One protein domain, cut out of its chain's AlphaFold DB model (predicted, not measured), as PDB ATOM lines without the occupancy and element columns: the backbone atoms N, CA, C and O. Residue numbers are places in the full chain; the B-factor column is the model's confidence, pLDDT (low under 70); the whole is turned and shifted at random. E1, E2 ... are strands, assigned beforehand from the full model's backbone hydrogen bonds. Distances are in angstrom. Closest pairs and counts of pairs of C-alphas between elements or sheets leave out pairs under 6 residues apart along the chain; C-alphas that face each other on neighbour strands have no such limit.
ATOM      1  N   THR A  16      34.923 -16.267  29.507       92.25
ATOM      2  CA  THR A  16      34.565 -17.581  30.045       92.25
ATOM      3  C   THR A  16      35.565 -17.975  31.122       92.25
ATOM      4  O   THR A  16      36.768 -17.756  30.948       92.25
ATOM      5  N   ALA A  17      35.099 -18.611  32.192       94.50
ATOM      6  CA  ALA A  17      35.978 -19.203  33.190       94.50
ATOM      7  C   ALA A  17      35.502 -20.591  33.626       94.50
ATOM      8  O   ALA A  17      34.312 -20.898  33.583       94.50
ATOM      9  N   THR A  18      36.443 -21.412  34.081       94.75
ATOM     10  CA  THR A  18      36.200 -22.726  34.680       94.75
ATOM     11  C   THR A  18      37.094 -22.923  35.896       94.75
ATOM     12  O   THR A  18      38.205 -22.391  35.952       94.75
ATOM     13  N   VAL A  19      36.631 -23.721  36.856       95.00
ATOM     14  CA  VAL A  19      37.441 -24.161  37.996       95.00
ATOM     15  C   VAL A  19      37.928 -25.580  37.728       95.00
ATOM     16  O   VAL A  19      37.122 -26.460  37.426       95.00
ATOM     17  N   VAL A  20      39.233 -25.807  37.853       93.38
ATOM     18  CA  VAL A  20      39.849 -27.134  37.724       93.38
ATOM     19  C   VAL A  20      40.734 -27.428  38.928       93.38
ATOM     20  O   VAL A  20      41.368 -26.526  39.464       93.38
ATOM     21  N   CYS A  21      40.823 -28.689  39.336       92.75
ATOM     22  CA  CYS A  21      41.815 -29.099  40.324       92.75
ATOM     23  C   CYS A  21      43.178 -29.256  39.648       92.75
ATOM     24  O   CYS A  21      43.325 -30.058  38.725       92.75
ATOM     25  N   SER A  22      44.178 -28.503  40.102       89.31
ATOM     26  CA  SER A  22      45.539 -28.557  39.562       89.31
ATOM     27  C   SER A  22      46.580 -28.358  40.661       89.31
ATOM     28  O   SER A  22      46.271 -27.860  41.740       89.31
ATOM     29  N   LYS A  23      47.821 -28.768  40.393       84.88
ATOM     30  CA  LYS A  23      48.979 -28.550  41.270       84.88
ATOM     31  C   LYS A  23      49.724 -27.308  40.769       84.88
ATOM     32  O   LYS A  23      50.414 -27.432  39.757       84.88
ATOM     33  N   PRO A  24      49.609 -26.129  41.405       70.62
ATOM     34  CA  PRO A  24      50.101 -24.875  40.829       70.62
ATOM     35  C   PRO A  24      51.628 -24.681  40.927       70.62
ATOM     36  O   PRO A  24      52.106 -23.553  40.888       70.62
ATOM     37  N   GLY A  25      52.407 -25.761  41.027       67.12
ATOM     38  CA  GLY A  25      53.848 -25.706  41.275       67.12
ATOM     39  C   GLY A  25      54.199 -25.566  42.760       67.12
ATOM     40  O   GLY A  25      53.360 -25.735  43.640       67.12
ATOM     41  N   ASP A  26      55.467 -25.285  43.030       58.31
ATOM     42  CA  ASP A  26      56.076 -25.199  44.363       58.31
ATOM     43  C   ASP A  26      55.491 -24.089  45.255       58.31
ATOM     44  O   ASP A  26      55.346 -24.295  46.460       58.31
ATOM     45  N   ALA A  27      55.077 -22.958  44.677       59.53
ATOM     46  CA  ALA A  27      54.548 -21.804  45.413       59.53
ATOM     47  C   ALA A  27      53.240 -22.065  46.191       59.53
ATOM     48  O   ALA A  27      52.944 -21.342  47.140       59.53
ATOM     49  N   PHE A  28      52.466 -23.089  45.815       60.16
ATOM     50  CA  PHE A  28      51.175 -23.434  46.437       60.16
ATOM     51  C   PHE A  28      51.152 -24.865  47.000       60.16
ATOM     52  O   PHE A  28      50.098 -25.396  47.346       60.16
ATOM     53  N   GLY A  29      52.328 -25.488  47.113       65.69
ATOM     54  CA  GLY A  29      52.491 -26.855  47.590       65.69
ATOM     55  C   GLY A  29      52.187 -27.928  46.539       65.69
ATOM     56  O   GLY A  29      51.681 -27.688  45.448       65.69
ATOM     57  N   PHE A  30      52.508 -29.177  46.883       70.44
ATOM     58  CA  PHE A  30      52.373 -30.328  45.975       70.44
ATOM     59  C   PHE A  30      50.950 -30.905  45.898       70.44
ATOM     60  O   PHE A  30      50.712 -31.905  45.205       70.44
ATOM     61  N   VAL A  31      50.016 -30.305  46.631       84.00
ATOM     62  CA  VAL A  31      48.650 -30.791  46.789       84.00
ATOM     63  C   VAL A  31      47.742 -30.103  45.760       84.00
ATOM     64  O   VAL A  31      47.912 -28.911  45.510       84.00
ATOM     65  N   PRO A  32      46.802 -30.821  45.114       88.31
ATOM     66  CA  PRO A  32      45.870 -30.193  44.184       88.31
ATOM     67  C   PRO A  32      44.988 -29.153  44.884       88.31
ATOM     68  O   PRO A  32      44.379 -29.446  45.914       88.31
ATOM     69  N   VAL A  33      44.873 -27.974  44.279       92.56
ATOM     70  CA  VAL A  33      43.972 -26.894  44.702       92.56
ATOM     71  C   VAL A  33      43.091 -26.453  43.529       92.56
ATOM     72  O   VAL A  33      43.433 -26.714  42.367       92.56
ATOM     73  N   PRO A  34      41.951 -25.793  43.790       94.06
ATOM     74  CA  PRO A  34      41.145 -25.185  42.748       94.06
ATOM     75  C   PRO A  34      41.927 -24.069  42.043       94.06
ATOM     76  O   PRO A  34      42.476 -23.161  42.670       94.06
ATOM     77  N   VAL A  35      41.954 -24.128  40.717       93.56
ATOM     78  CA  VAL A  35      42.579 -23.149  39.828       93.56
ATOM     79  C   VAL A  35      41.521 -22.602  38.881       93.56
ATOM     80  O   VAL A  35      40.801 -23.356  38.225       93.56
ATOM     81  N   LEU A  36      41.441 -21.276  38.805       94.56
ATOM     82  CA  LEU A  36      40.638 -20.557  37.830       94.56
ATOM     83  C   LEU A  36      41.369 -20.530  36.496       94.56
ATOM     84  O   LEU A  36      42.438 -19.932  36.381       94.56
ATOM     85  N   GLN A  37      40.759 -21.143  35.489       94.81
ATOM     86  CA  GLN A  37      41.149 -21.007  34.093       94.81
ATOM     87  C   GLN A  37      40.195 -20.035  33.419       94.81
ATOM     88  O   GLN A  37      38.992 -20.273  33.360       94.81
ATOM     89  N   VAL A  38      40.732 -18.924  32.935       94.75
ATOM     90  CA  VAL A  38      39.961 -17.792  32.428       94.75
ATOM     91  C   VAL A  38      40.422 -17.483  31.021       94.75
ATOM     92  O   VAL A  38      41.617 -17.447  30.740       94.75
ATOM     93  N   THR A  39      39.465 -17.219  30.144       95.44
ATOM     94  CA  THR A  39      39.699 -16.642  28.824       95.44
ATOM     95  C   THR A  39      38.768 -15.454  28.647       95.44
ATOM     96  O   THR A  39      37.554 -15.595  28.762       95.44
ATOM     97  N   TYR A  40      39.331 -14.289  28.356       95.94
ATOM     98  CA  TYR A  40      38.600 -13.048  28.145       95.94
ATOM     99  C   TYR A  40      38.974 -12.446  26.786       95.94
ATOM    100  O   TYR A  40      40.150 -12.378  26.436       95.94
ATOM    101  N   ASN A  41      37.985 -12.025  26.007       95.19
ATOM    102  CA  ASN A  41      38.135 -11.410  24.696       95.19
ATOM    103  C   ASN A  41      37.836  -9.912  24.793       95.19
ATOM    104  O   ASN A  41      36.781  -9.503  25.273       95.19
ATOM    105  N   THR A  42      38.748  -9.090  24.281       93.81
ATOM    106  CA  THR A  42      38.625  -7.619  24.293       93.81
ATOM    107  C   THR A  42      37.869  -7.079  23.076       93.81
ATOM    108  O   THR A  42      37.583  -5.890  22.983       93.81
ATOM    109  N   GLY A  43      37.490  -7.960  22.144       91.75
ATOM    110  CA  GLY A  43      36.629  -7.623  21.015       91.75
ATOM    111  C   GLY A  43      37.218  -6.520  20.136       91.75
ATOM    112  O   GLY A  43      38.366  -6.606  19.704       91.75
ATOM    113  N   ALA A  44      36.412  -5.493  19.863       92.50
ATOM    114  CA  ALA A  44      36.799  -4.365  19.015       92.50
ATOM    115  C   ALA A  44      37.884  -3.466  19.635       92.50
ATOM    116  O   ALA A  44      38.512  -2.696  18.913       92.50
ATOM    117  N   ASP A  45      38.125  -3.572  20.944       94.69
ATOM    118  CA  ASP A  45      39.141  -2.782  21.645       94.69
ATOM    119  C   ASP A  45      40.545  -3.413  21.583       94.69
ATOM    120  O   ASP A  45      41.519  -2.814  22.049       94.69
ATOM    121  N   ALA A  46      40.681  -4.599  20.980       95.38
ATOM    122  CA  ALA A  46      41.972  -5.243  20.757       95.38
ATOM    123  C   ALA A  46      42.948  -4.311  20.011       95.38
ATOM    124  O   ALA A  46      42.594  -3.656  19.032       95.38
ATOM    125  N   GLY A  47      44.193  -4.240  20.486       95.94
ATOM    126  CA  GLY A  47      45.223  -3.337  19.964       95.94
ATOM    127  C   GLY A  47      45.111  -1.885  20.446       95.94
ATOM    128  O   GLY A  47      46.027  -1.101  20.212       95.94
ATOM    129  N   THR A  48      44.048  -1.508  21.164       96.25
ATOM    130  CA  THR A  48      43.940  -0.181  21.792       96.25
ATOM    131  C   THR A  48      44.532  -0.221  23.200       96.25
ATOM    132  O   THR A  48      44.233  -1.163  23.936       96.25
ATOM    133  N   PRO A  49      45.374   0.752  23.609       96.00
ATOM    134  CA  PRO A  49      45.925   0.778  24.961       96.00
ATOM    135  C   PRO A  49      44.823   0.722  26.016       96.00
ATOM    136  O   PRO A  49      43.766   1.329  25.835       96.00
ATOM    137  N   GLY A  50      45.043   0.007  27.113       96.38
ATOM    138  CA  GLY A  50      43.970  -0.232  28.070       96.38
ATOM    139  C   GLY A  50      44.403  -0.917  29.353       96.38
ATOM    140  O   GLY A  50      45.580  -1.202  29.584       96.38
ATOM    141  N   LEU A  51      43.408  -1.174  30.191       96.56
ATOM    142  CA  LEU A  51      43.543  -1.873  31.462       96.56
ATOM    143  C   LEU A  51      42.621  -3.092  31.468       96.56
ATOM    144  O   LEU A  51      41.550  -3.077  30.854       96.56
ATOM    145  N   PHE A  52      43.039  -4.130  32.181       96.88
ATOM    146  CA  PHE A  52      42.247  -5.326  32.427       96.88
ATOM    147  C   PHE A  52      42.039  -5.509  33.929       96.88
ATOM    148  O   PHE A  52      42.965  -5.312  34.716       96.88
ATOM    149  N   TRP A  53      40.832  -5.903  34.317       96.00
ATOM    150  CA  TRP A  53      40.413  -6.142  35.691       96.00
ATOM    151  C   TRP A  53      39.964  -7.583  35.857       96.00
ATOM    152  O   TRP A  53      39.269  -8.136  35.003       96.00
ATOM    153  N   PHE A  54      40.314  -8.168  36.998       96.06
ATOM    154  CA  PHE A  54      39.921  -9.518  37.357       96.06
ATOM    155  C   PHE A  54      39.701  -9.619  38.863       96.06
ATOM    156  O   PHE A  54      40.483  -9.082  39.646       96.06
ATOM    157  N   GLY A  55      38.642 -10.302  39.281       95.44
ATOM    158  CA  GLY A  55      38.357 -10.485  40.697       95.44
ATOM    159  C   GLY A  55      37.316 -11.554  40.977       95.44
ATOM    160  O   GLY A  55      36.613 -12.011  40.083       95.44
ATOM    161  N   ILE A  56      37.215 -11.937  42.239       95.69
ATOM    162  CA  ILE A  56      36.155 -12.753  42.815       95.69
ATOM    163  C   ILE A  56      35.356 -11.832  43.725       95.69
ATOM    164  O   ILE A  56      35.885 -11.344  44.720       95.69
ATOM    165  N   ILE A  57      34.104 -11.567  43.377       93.56
ATOM    166  CA  ILE A  57      33.283 -10.536  44.012       93.56
ATOM    167  C   ILE A  57      32.014 -11.178  44.579       93.56
ATOM    168  O   ILE A  57      31.418 -12.062  43.951       93.56
ATOM    169  N   SER A  58      31.614 -10.758  45.780       90.44
ATOM    170  CA  SER A  58      30.369 -11.179  46.423       90.44
ATOM    171  C   SER A  58      29.149 -10.710  45.622       90.44
ATOM    172  O   SER A  58      29.227  -9.762  44.840       90.44
ATOM    173  N   GLN A  59      27.987 -11.342  45.814       84.06
ATOM    174  CA  GLN A  59      26.771 -10.960  45.073       84.06
ATOM    175  C   GLN A  59      26.348  -9.508  45.318       84.06
ATOM    176  O   GLN A  59      25.842  -8.852  44.412       84.06
ATOM    177  N   ASP A  60      26.575  -9.001  46.530       83.25
ATOM    178  CA  ASP A  60      26.285  -7.617  46.906       83.25
ATOM    179  C   ASP A  60      27.379  -6.621  46.474       83.25
ATOM    180  O   ASP A  60      27.237  -5.423  46.712       83.25
ATOM    181  N   GLN A  61      28.454  -7.106  45.839       82.12
ATOM    182  CA  GLN A  61      29.611  -6.347  45.353       82.12
ATOM    183  C   GLN A  61      30.347  -5.519  46.415       82.12
ATOM    184  O   GLN A  61      31.095  -4.595  46.086       82.12
ATOM    185  N   LYS A  62      30.162  -5.844  47.698       83.31
ATOM    186  CA  LYS A  62      30.817  -5.129  48.803       83.31
ATOM    187  C   LYS A  62      32.150  -5.737  49.198       83.31
ATOM    188  O   LYS A  62      33.013  -5.019  49.695       83.31
ATOM    189  N   LEU A  63      32.293  -7.043  49.000       86.12
ATOM    190  CA  LEU A  63      33.448  -7.817  49.419       86.12
ATOM    191  C   LEU A  63      33.999  -8.615  48.243       86.12
ATOM    192  O   LEU A  63      33.289  -8.968  47.299       86.12
ATOM    193  N   GLY A  64      35.281  -8.931  48.308       91.31
ATOM    194  CA  GLY A  64      35.886  -9.813  47.333       91.31
ATOM    195  C   GLY A  64      37.393  -9.886  47.441       91.31
ATOM    196  O   GLY A  64      38.017  -9.335  48.348       91.31
ATOM    197  N   SER A  65      37.971 -10.540  46.450       94.50
ATOM    198  CA  SER A  65      39.402 -10.551  46.203       94.50
ATOM    199  C   SER A  65      39.633 -10.128  44.766       94.50
ATOM    200  O   SER A  65      39.090 -10.718  43.838       94.50
ATOM    201  N   VAL A  66      40.424  -9.091  44.564       94.50
ATOM    202  CA  VAL A  66      40.775  -8.560  43.246       94.50
ATOM    203  C   VAL A  66      42.214  -8.926  42.949       94.50
ATOM    204  O   VAL A  66      43.076  -8.869  43.827       94.50
ATOM    205  N   LEU A  67      42.472  -9.356  41.722       95.12
ATOM    206  CA  LEU A  67      43.816  -9.694  41.295       95.12
ATOM    207  C   LEU A  67      44.487  -8.429  40.775       95.12
ATOM    208  O   LEU A  67      43.997  -7.811  39.834       95.12
ATOM    209  N   THR A  68      45.614  -8.060  41.370       94.94
ATOM    210  CA  THR A  68      46.442  -6.930  40.938       94.94
ATOM    211  C   THR A  68      47.767  -7.451  40.363       94.94
ATOM    212  O   THR A  68      48.059  -8.646  40.494       94.94
ATOM    213  N   PRO A  69      48.627  -6.597  39.772       92.62
ATOM    214  CA  PRO A  69      49.982  -6.999  39.386       92.62
ATOM    215  C   PRO A  69      50.817  -7.566  40.545       92.62
ATOM    216  O   PRO A  69      51.824  -8.224  40.309       92.62
ATOM    217  N   GLN A  70      50.420  -7.293  41.791       91.50
ATOM    218  CA  GLN A  70      51.104  -7.735  43.007       91.50
ATOM    219  C   GLN A  70      50.506  -9.028  43.587       91.50
ATOM    220  O   GLN A  70      50.999  -9.520  44.597       91.50
ATOM    221  N   GLY A  71      49.451  -9.576  42.974       91.81
ATOM    222  CA  GLY A  71      48.730 -10.752  43.454       91.81
ATOM    223  C   GLY A  71      47.330 -10.430  43.974       91.81
ATOM    224  O   GLY A  71      46.770  -9.364  43.710       91.81
ATOM    225  N   TRP A  72      46.730 -11.392  44.674       93.75
ATOM    226  CA  TRP A  72      45.397 -11.240  45.251       93.75
ATOM    227  C   TRP A  72      45.393 -10.198  46.370       93.75
ATOM    228  O   TRP A  72      46.231 -10.228  47.268       93.75
ATOM    229  N   GLN A  73      44.420  -9.291  46.331       93.81
ATOM    230  CA  GLN A  73      44.196  -8.286  47.363       93.81
ATOM    231  C   GLN A  73      42.736  -8.298  47.804       93.81
ATOM    232  O   GLN A  73      41.834  -8.485  46.987       93.81
ATOM    233  N   ASN A  74      42.505  -8.073  49.096       92.56
ATOM    234  CA  ASN A  74      41.154  -7.931  49.626       92.56
ATOM    235  C   ASN A  74      40.503  -6.665  49.065       92.56
ATOM    236  O   ASN A  74      41.101  -5.588  49.068       92.56
ATOM    237  N   TYR A  75      39.261  -6.799  48.618       89.00
ATOM    238  CA  TYR A  75      38.447  -5.705  48.120       89.00
ATOM    239  C   TYR A  75      37.295  -5.439  49.086       89.00
ATOM    240  O   TYR A  75      36.475  -6.319  49.333       89.00
ATOM    241  N   ASN A  76      37.239  -4.209  49.600       86.81
ATOM    242  CA  ASN A  76      36.238  -3.750  50.568       86.81
ATOM    243  C   ASN A  76      35.375  -2.605  49.996       86.81
ATOM    244  O   ASN A  76      34.933  -1.725  50.735       86.81
ATOM    245  N   GLY A  77      35.189  -2.576  48.672       79.00
ATOM    246  CA  GLY A  77      34.482  -1.509  47.959       79.00
ATOM    247  C   GLY A  77      35.396  -0.415  47.388       79.00
ATOM    248  O   GLY A  77      36.598  -0.367  47.650       79.00
ATOM    249  N   GLY A  78      34.806   0.485  46.595       80.44
ATOM    250  CA  GLY A  78      35.502   1.596  45.941       80.44
ATOM    251  C   GLY A  78      35.798   1.335  44.464       80.44
ATOM    252  O   GLY A  78      34.997   0.738  43.750       80.44
ATOM    253  N   LEU A  79      36.929   1.849  43.981       79.50
ATOM    254  CA  LEU A  79      37.373   1.622  42.609       79.50
ATOM    255  C   LEU A  79      38.065   0.262  42.500       79.50
ATOM    256  O   LEU A  79      38.944  -0.053  43.301       79.50
ATOM    257  N   TYR A  80      37.716  -0.515  41.475       83.75
ATOM    258  CA  TYR A  80      38.388  -1.782  41.203       83.75
ATOM    259  C   TYR A  80      39.851  -1.535  40.793       83.75
ATOM    260  O   TYR A  80      40.089  -0.796  39.827       83.75
ATOM    261  N   PRO A  81      40.838  -2.138  41.475       89.06
ATOM    262  CA  PRO A  81      42.223  -2.093  41.031       89.06
ATOM    263  C   PRO A  81      42.397  -2.993  39.806       89.06
ATOM    264  O   PRO A  81      41.813  -4.074  39.720       89.06
ATOM    265  N   PHE A  82      43.181  -2.527  38.838       92.81
ATOM    266  CA  PHE A  82      43.447  -3.287  37.622       92.81
ATOM    267  C   PHE A  82      44.411  -4.443  37.906       92.81
ATOM    268  O   PHE A  82      45.264  -4.354  38.786       92.81
ATOM    269  N   GLN A  83      44.290  -5.506  37.117       95.19
ATOM    270  CA  GLN A  83      45.169  -6.670  37.123       95.19
ATOM    271  C   GLN A  83      46.377  -6.470  36.213       95.19
ATOM    272  O   GLN A  83      47.494  -6.827  36.579       95.19
ATOM    273  N   ALA A  84      46.157  -5.903  35.030       95.38
ATOM    274  CA  ALA A  84      47.204  -5.675  34.049       95.38
ATOM    275  C   ALA A  84      46.976  -4.373  33.288       95.38
ATOM    276  O   ALA A  84      45.843  -3.932  33.072       95.38
ATOM    277  N   ARG A  85      48.094  -3.782  32.869       95.19
ATOM    278  CA  ARG A  85      48.152  -2.595  32.023       95.19
ATOM    279  C   ARG A  85      48.781  -2.967  30.689       95.19
ATOM    280  O   ARG A  85      49.806  -3.641  30.652       95.19
ATOM    281  N   TYR A  86      48.156  -2.510  29.612       95.50
ATOM    282  CA  TYR A  86      48.557  -2.792  28.242       95.50
ATOM    283  C   TYR A  86      48.820  -1.479  27.509       95.50
ATOM    284  O   TYR A  86      47.934  -0.937  26.849       95.50
ATOM    285  N   ASP A  87      50.041  -0.959  27.628       93.44
ATOM    286  CA  ASP A  87      50.429   0.315  27.007       93.44
ATOM    287  C   ASP A  87      50.471   0.250  25.477       93.44
ATOM    288  O   ASP A  87      50.077   1.198  24.804       93.44
ATOM    289  N   SER A  88      50.892  -0.889  24.926       93.94
ATOM    290  CA  SER A  88      50.999  -1.108  23.475       93.94
ATOM    291  C   SER A  88      49.718  -1.650  22.835       93.94
ATOM    292  O   SER A  88      49.723  -1.982  21.652       93.94
ATOM    293  N   GLY A  89      48.636  -1.768  23.605       94.88
ATOM    294  CA  GLY A  89      47.372  -2.312  23.131       94.88
ATOM    295  C   GLY A  89      46.924  -3.565  23.871       94.88
ATOM    296  O   GLY A  89      47.717  -4.459  24.164       94.88
ATOM    297  N   LEU A  90      45.625  -3.631  24.155       96.25
ATOM    298  CA  LEU A  90      44.970  -4.799  24.725       96.25
ATOM    299  C   LEU A  90      45.156  -6.022  23.821       96.25
ATOM    300  O   LEU A  90      44.980  -5.951  22.603       96.25
ATOM    301  N   LEU A  91      45.459  -7.168  24.427       96.00
ATOM    302  CA  LEU A  91      45.480  -8.438  23.704       96.00
ATOM    303  C   LEU A  91      44.068  -8.782  23.230       96.00
ATOM    304  O   LEU A  91      43.109  -8.596  23.977       96.00
ATOM    305  N   GLN A  92      43.944  -9.359  22.031       94.88
ATOM    306  CA  GLN A  92      42.656  -9.858  21.531       94.88
ATOM    307  C   GLN A  92      42.035 -10.881  22.491       94.88
ATOM    308  O   GLN A  92      40.821 -10.895  22.698       94.88
ATOM    309  N   ARG A  93      42.891 -11.714  23.090       95.62
ATOM    310  CA  ARG A  93      42.538 -12.710  24.093       95.62
ATOM    311  C   ARG A  93      43.495 -12.615  25.275       95.62
ATOM    312  O   ARG A  93      44.706 -12.705  25.099       95.62
ATOM    313  N   ILE A  94      42.936 -12.479  26.468       95.75
ATOM    314  CA  ILE A  94      43.640 -12.495  27.749       95.75
ATOM    315  C   ILE A  94      43.301 -13.817  28.432       95.75
ATOM    316  O   ILE A  94      42.128 -14.152  28.597       95.75
ATOM    317  N   THR A  95      44.320 -14.584  28.811       95.19
ATOM    318  CA  THR A  95      44.147 -15.863  29.506       95.19
ATOM    319  C   THR A  95      44.807 -15.819  30.870       95.19
ATOM    320  O   THR A  95      45.965 -15.413  30.968       95.19
ATOM    321  N   LEU A  96      44.104 -16.282  31.901       93.81
ATOM    322  CA  LEU A  96      44.651 -16.442  33.247       93.81
ATOM    323  C   LEU A  96      44.502 -17.894  33.697       93.81
ATOM    324  O   LEU A  96      43.489 -18.535  33.427       93.81
ATOM    325  N   SER A  97      45.509 -18.391  34.407       93.38
ATOM    326  CA  SER A  97      45.458 -19.656  35.136       93.38
ATOM    327  C   SER A  97      46.008 -19.393  36.526       93.38
ATOM    328  O   SER A  97      47.223 -19.299  36.693       93.38
ATOM    329  N   ILE A  98      45.126 -19.204  37.505       91.44
ATOM    330  CA  ILE A  98      45.512 -18.742  38.840       91.44
ATOM    331  C   ILE A  98      44.776 -19.522  39.937       91.44
ATOM    332  O   ILE A  98      43.578 -19.773  39.790       91.44
ATOM    333  N   PRO A  99      45.447 -19.936  41.027       92.94
ATOM    334  CA  PRO A  99      44.758 -20.505  42.179       92.94
ATOM    335  C   PRO A  99      43.841 -19.481  42.855       92.94
ATOM    336  O   PRO A  99      44.006 -18.264  42.707       92.94
ATOM    337  N   PHE A 100      42.873 -19.992  43.612       93.19
ATOM    338  CA  PHE A 100      42.025 -19.159  44.460       93.19
ATOM    339  C   PHE A 100      42.846 -18.427  45.544       93.19
ATOM    340  O   PHE A 100      43.908 -18.918  45.934       93.19
ATOM    341  N   PRO A 101      42.378 -17.257  46.029       91.94
ATOM    342  CA  PRO A 101      43.135 -16.389  46.937       91.94
ATOM    343  C   PRO A 101      43.646 -17.047  48.221       91.94
ATOM    344  O   PRO A 101      44.714 -16.683  48.704       91.94
ATOM    345  N   ASP A 102      42.891 -17.988  48.783       88.62
ATOM    346  CA  ASP A 102      43.227 -18.666  50.037       88.62
ATOM    347  C   ASP A 102      44.157 -19.874  49.844       88.62
ATOM    348  O   ASP A 102      44.714 -20.377  50.819       88.62
ATOM    349  N   GLY A 103      44.355 -20.331  48.602       84.69
ATOM    350  CA  GLY A 103      45.220 -21.465  48.278       84.69
ATOM    351  C   GLY A 103      44.789 -22.786  48.922       84.69
ATOM    352  O   GLY A 103      45.606 -23.699  49.027       84.69
ATOM    353  N   VAL A 104      43.539 -22.903  49.380       88.75
ATOM    354  CA  VAL A 104      43.042 -24.122  50.032       88.75
ATOM    355  C   VAL A 104      42.484 -25.106  49.005       88.75
ATOM    356  O   VAL A 104      42.241 -24.770  47.850       88.75
ATOM    357  N   GLN A 105      42.264 -26.356  49.410       91.81
ATOM    358  CA  GLN A 105      41.834 -27.424  48.498       91.81
ATOM    359  C   GLN A 105      40.360 -27.341  48.077       91.81
ATOM    360  O   GLN A 105      39.909 -28.170  47.294       91.81
ATOM    361  N   THR A 106      39.603 -26.356  48.558       94.00
ATOM    362  CA  THR A 106      38.171 -26.222  48.283       94.00
ATOM    363  C   THR A 106      37.780 -24.780  47.980       94.00
ATOM    364  O   THR A 106      38.392 -23.846  48.480       94.00
ATOM    365  N   THR A 107      36.726 -24.588  47.189       94.75
ATOM    366  CA  THR A 107      36.125 -23.269  46.926       94.75
ATOM    367  C   THR A 107      35.008 -22.903  47.911       94.75
ATOM    368  O   THR A 107      34.256 -21.965  47.653       94.75
ATOM    369  N   ALA A 108      34.864 -23.622  49.033       94.56
ATOM    370  CA  ALA A 108      33.776 -23.438  50.002       94.56
ATOM    371  C   ALA A 108      33.576 -21.977  50.453       94.56
ATOM    372  O   ALA A 108      32.445 -21.496  50.503       94.56
ATOM    373  N   SER A 109      34.671 -21.263  50.728       92.50
ATOM    374  CA  SER A 109      34.712 -19.848  51.137       92.50
ATOM    375  C   SER A 109      34.179 -18.881  50.072       92.50
ATOM    376  O   SER A 109      33.779 -17.764  50.397       92.50
ATOM    377  N   PHE A 110      34.133 -19.316  48.812       93.00
ATOM    378  CA  PHE A 110      33.718 -18.522  47.658       93.00
ATOM    379  C   PHE A 110      32.384 -18.979  47.062       93.00
ATOM    380  O   PHE A 110      31.953 -18.445  46.037       93.00
ATOM    381  N   VAL A 111      31.693 -19.942  47.679       90.88
ATOM    382  CA  VAL A 111      30.332 -20.298  47.263       90.88
ATOM    383  C   VAL A 111      29.428 -19.074  47.421       90.88
ATOM    384  O   VAL A 111      29.425 -18.402  48.450       90.88
ATOM    385  N   GLY A 112      28.678 -18.758  46.364       89.81
ATOM    386  CA  GLY A 112      27.873 -17.538  46.276       89.81
ATOM    387  C   GLY A 112      28.622 -16.339  45.686       89.81
ATOM    388  O   GLY A 112      27.973 -15.399  45.243       89.81
ATOM    389  N   TYR A 113      29.951 -16.368  45.581       94.69
ATOM    390  CA  TYR A 113      30.712 -15.344  44.863       94.69
ATOM    391  C   TYR A 113      30.691 -15.619  43.355       94.69
ATOM    392  O   TYR A 113      30.341 -16.705  42.883       94.69
ATOM    393  N   SER A 114      31.068 -14.617  42.569       95.44
ATOM    394  CA  SER A 114      31.272 -14.763  41.130       95.44
ATOM    395  C   SER A 114      32.640 -14.242  40.720       95.44
ATOM    396  O   SER A 114      33.158 -13.285  41.292       95.44
ATOM    397  N   VAL A 115      33.211 -14.864  39.699       95.19
ATOM    398  CA  VAL A 115      34.390 -14.355  39.008       95.19
ATOM    399  C   VAL A 115      33.944 -13.224  38.096       95.19
ATOM    400  O   VAL A 115      33.064 -13.416  37.258       95.19
ATOM    401  N   TYR A 116      34.570 -12.066  38.241       94.50
ATOM    402  CA  TYR A 116      34.394 -10.901  37.394       94.50
ATOM    403  C   TYR A 116      35.645 -10.677  36.558       94.50
ATOM    404  O   TYR A 116      36.773 -10.764  37.049       94.50
ATOM    405  N   ALA A 117      35.434 -10.335  35.296       95.56
ATOM    406  CA  ALA A 117      36.495  -9.916  34.401       95.56
ATOM    407  C   ALA A 117      36.007  -8.770  33.529       95.56
ATOM    408  O   ALA A 117      34.816  -8.660  33.217       95.56
ATOM    409  N   GLY A 118      36.936  -7.918  33.122       95.69
ATOM    410  CA  GLY A 118      36.596  -6.795  32.275       95.69
ATOM    411  C   GLY A 118      37.785  -6.004  31.805       95.69
ATOM    412  O   GLY A 118      38.904  -6.182  32.279       95.69
ATOM    413  N   HIS A 119      37.525  -5.101  30.877       96.50
ATOM    414  CA  HIS A 119      38.540  -4.210  30.353       96.50
ATOM    415  C   HIS A 119      37.979  -2.812  30.127       96.50
ATOM    416  O   HIS A 119      36.775  -2.576  30.130       96.50
ATOM    417  N   GLY A 120      38.898  -1.893  29.908       95.75
ATOM    418  CA  GLY A 120      38.638  -0.519  29.538       95.75
ATOM    419  C   GLY A 120      39.695  -0.130  28.530       95.75
ATOM    420  O   GLY A 120      40.856  -0.542  28.644       95.75
ATOM    421  N   ALA A 121      39.297   0.660  27.545       96.50
ATOM    422  CA  ALA A 121      40.151   1.045  26.441       96.50
ATOM    423  C   ALA A 121      40.350   2.558  26.391       96.50
ATOM    424  O   ALA A 121      39.450   3.364  26.661       96.50
ATOM    425  N   GLY A 176      32.039  -7.439  34.308       91.69
ATOM    426  CA  GLY A 176      30.883  -8.207  34.745       91.69
ATOM    427  C   GLY A 176      31.222  -9.649  35.108       91.69
ATOM    428  O   GLY A 176      32.355 -10.095  34.890       91.69
ATOM    429  N   PRO A 177      30.244 -10.381  35.668       93.56
ATOM    430  CA  PRO A 177      30.439 -11.760  36.080       93.56
ATOM    431  C   PRO A 177      30.591 -12.666  34.854       93.56
ATOM    432  O   PRO A 177      29.799 -12.583  33.920       93.56
ATOM    433  N   ILE A 178      31.592 -13.544  34.874       93.94
ATOM    434  CA  ILE A 178      31.870 -14.534  33.817       93.94
ATOM    435  C   ILE A 178      31.718 -15.987  34.299       93.94
ATOM    436  O   ILE A 178      31.743 -16.915  33.492       93.94
ATOM    437  N   LEU A 179      31.607 -16.195  35.615       94.69
ATOM    438  CA  LEU A 179      31.385 -17.500  36.237       94.69
ATOM    439  C   LEU A 179      30.816 -17.312  37.646       94.69
ATOM    440  O   LEU A 179      31.420 -16.624  38.466       94.69
ATOM    441  N   ALA A 180      29.699 -17.972  37.954       94.81
ATOM    442  CA  ALA A 180      29.299 -18.205  39.339       94.81
ATOM    443  C   ALA A 180      30.151 -19.348  39.903       94.81
ATOM    444  O   ALA A 180      30.237 -20.407  39.279       94.81
ATOM    445  N   ILE A 181      30.811 -19.139  41.042       93.94
ATOM    446  CA  ILE A 181      31.803 -20.099  41.541       93.94
ATOM    447  C   ILE A 181      31.084 -21.341  42.086       93.94
ATOM    448  O   ILE A 181      30.307 -21.222  43.039       93.94
ATOM    449  N   PRO A 182      31.320 -22.535  41.508       93.56
ATOM    450  CA  PRO A 182      30.768 -23.766  42.045       93.56
ATOM    451  C   PRO A 182      31.546 -24.201  43.285       93.56
ATOM    452  O   PRO A 182      32.719 -23.858  43.457       93.56
TER     453      PRO A 182
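This is residues 16 to 121 and 176 to 182 of the 194 residues of an uncharacterized protein of Cupriavidus sp. UYMSc13B (UniProt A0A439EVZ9). What shape do these atoms make? Two twisted sheets lie face to face as a sandwich: E1, E2 and E7 make the smaller, and E3, E4, E5, E6, E8 and E9 the larger, branched one. What is it built of? The printed part has 113 residues, no named helix and nine strands, E1 to E9 along the chain, antiparallel in both sheets: all strand. It is compact, with a radius of gyration of the C-alphas of 14.0 A and spans of 39 by 31 by 23 A.

Where are the first five strands? E1, residues 16 to 22, begins at C-alpha 16 (34.565, -17.581, 30.045). E2, residues 33 to 41, is 26.0 A long from first to last C-alpha, and E3, residues 50 to 57, 21.8 A. E4 has residues 64 to 68 and E5 71 to 75. And the rest? E6 has residues 84 to 86, E7 93 to 99, and E8 114 to 121, 23.3 A long. E9, residues 176 to 180, ends at C-alpha 180 (29.299, -18.205, 39.339).

How is the smaller sheet paired? E1 and E2 form a hairpin, with N 18 and O 37 2.9 A apart; E7 is the other neighbour of E2, with N 38 and O 96 2.8 A apart. How is the larger paired? E3, E4 and E5 form a meander, each strand the antiparallel neighbour of the one before, with N 56 and O 65 2.7 A apart and N 66 and O 73 2.9 A. E6 completes a Greek key, the fourth strand pairing with the first: N 52 and O 84 are 2.9 A apart. E4 and E6 lie on one side of E3, E8 on the other, with N 53 and O 118 2.8 A apart; E9 pairs with E8, N 115 and O 179 2.8 A apart. How do the sheets face? Their facing parts are 9.6 A centre to centre, their strands at 44 degrees.

How large is it? The two C-alphas farthest apart, of Phe 30 and Ala 44, are 40.5 A apart. Is anything missing or long? Residues 122 to 175 are not printed, and C-alphas 121 and 176 are 15.5 A apart across this cut; the link E7 to E8, 14 residues, is long. Where is confidence low? Residues 25 to 29 have pLDDT under 70.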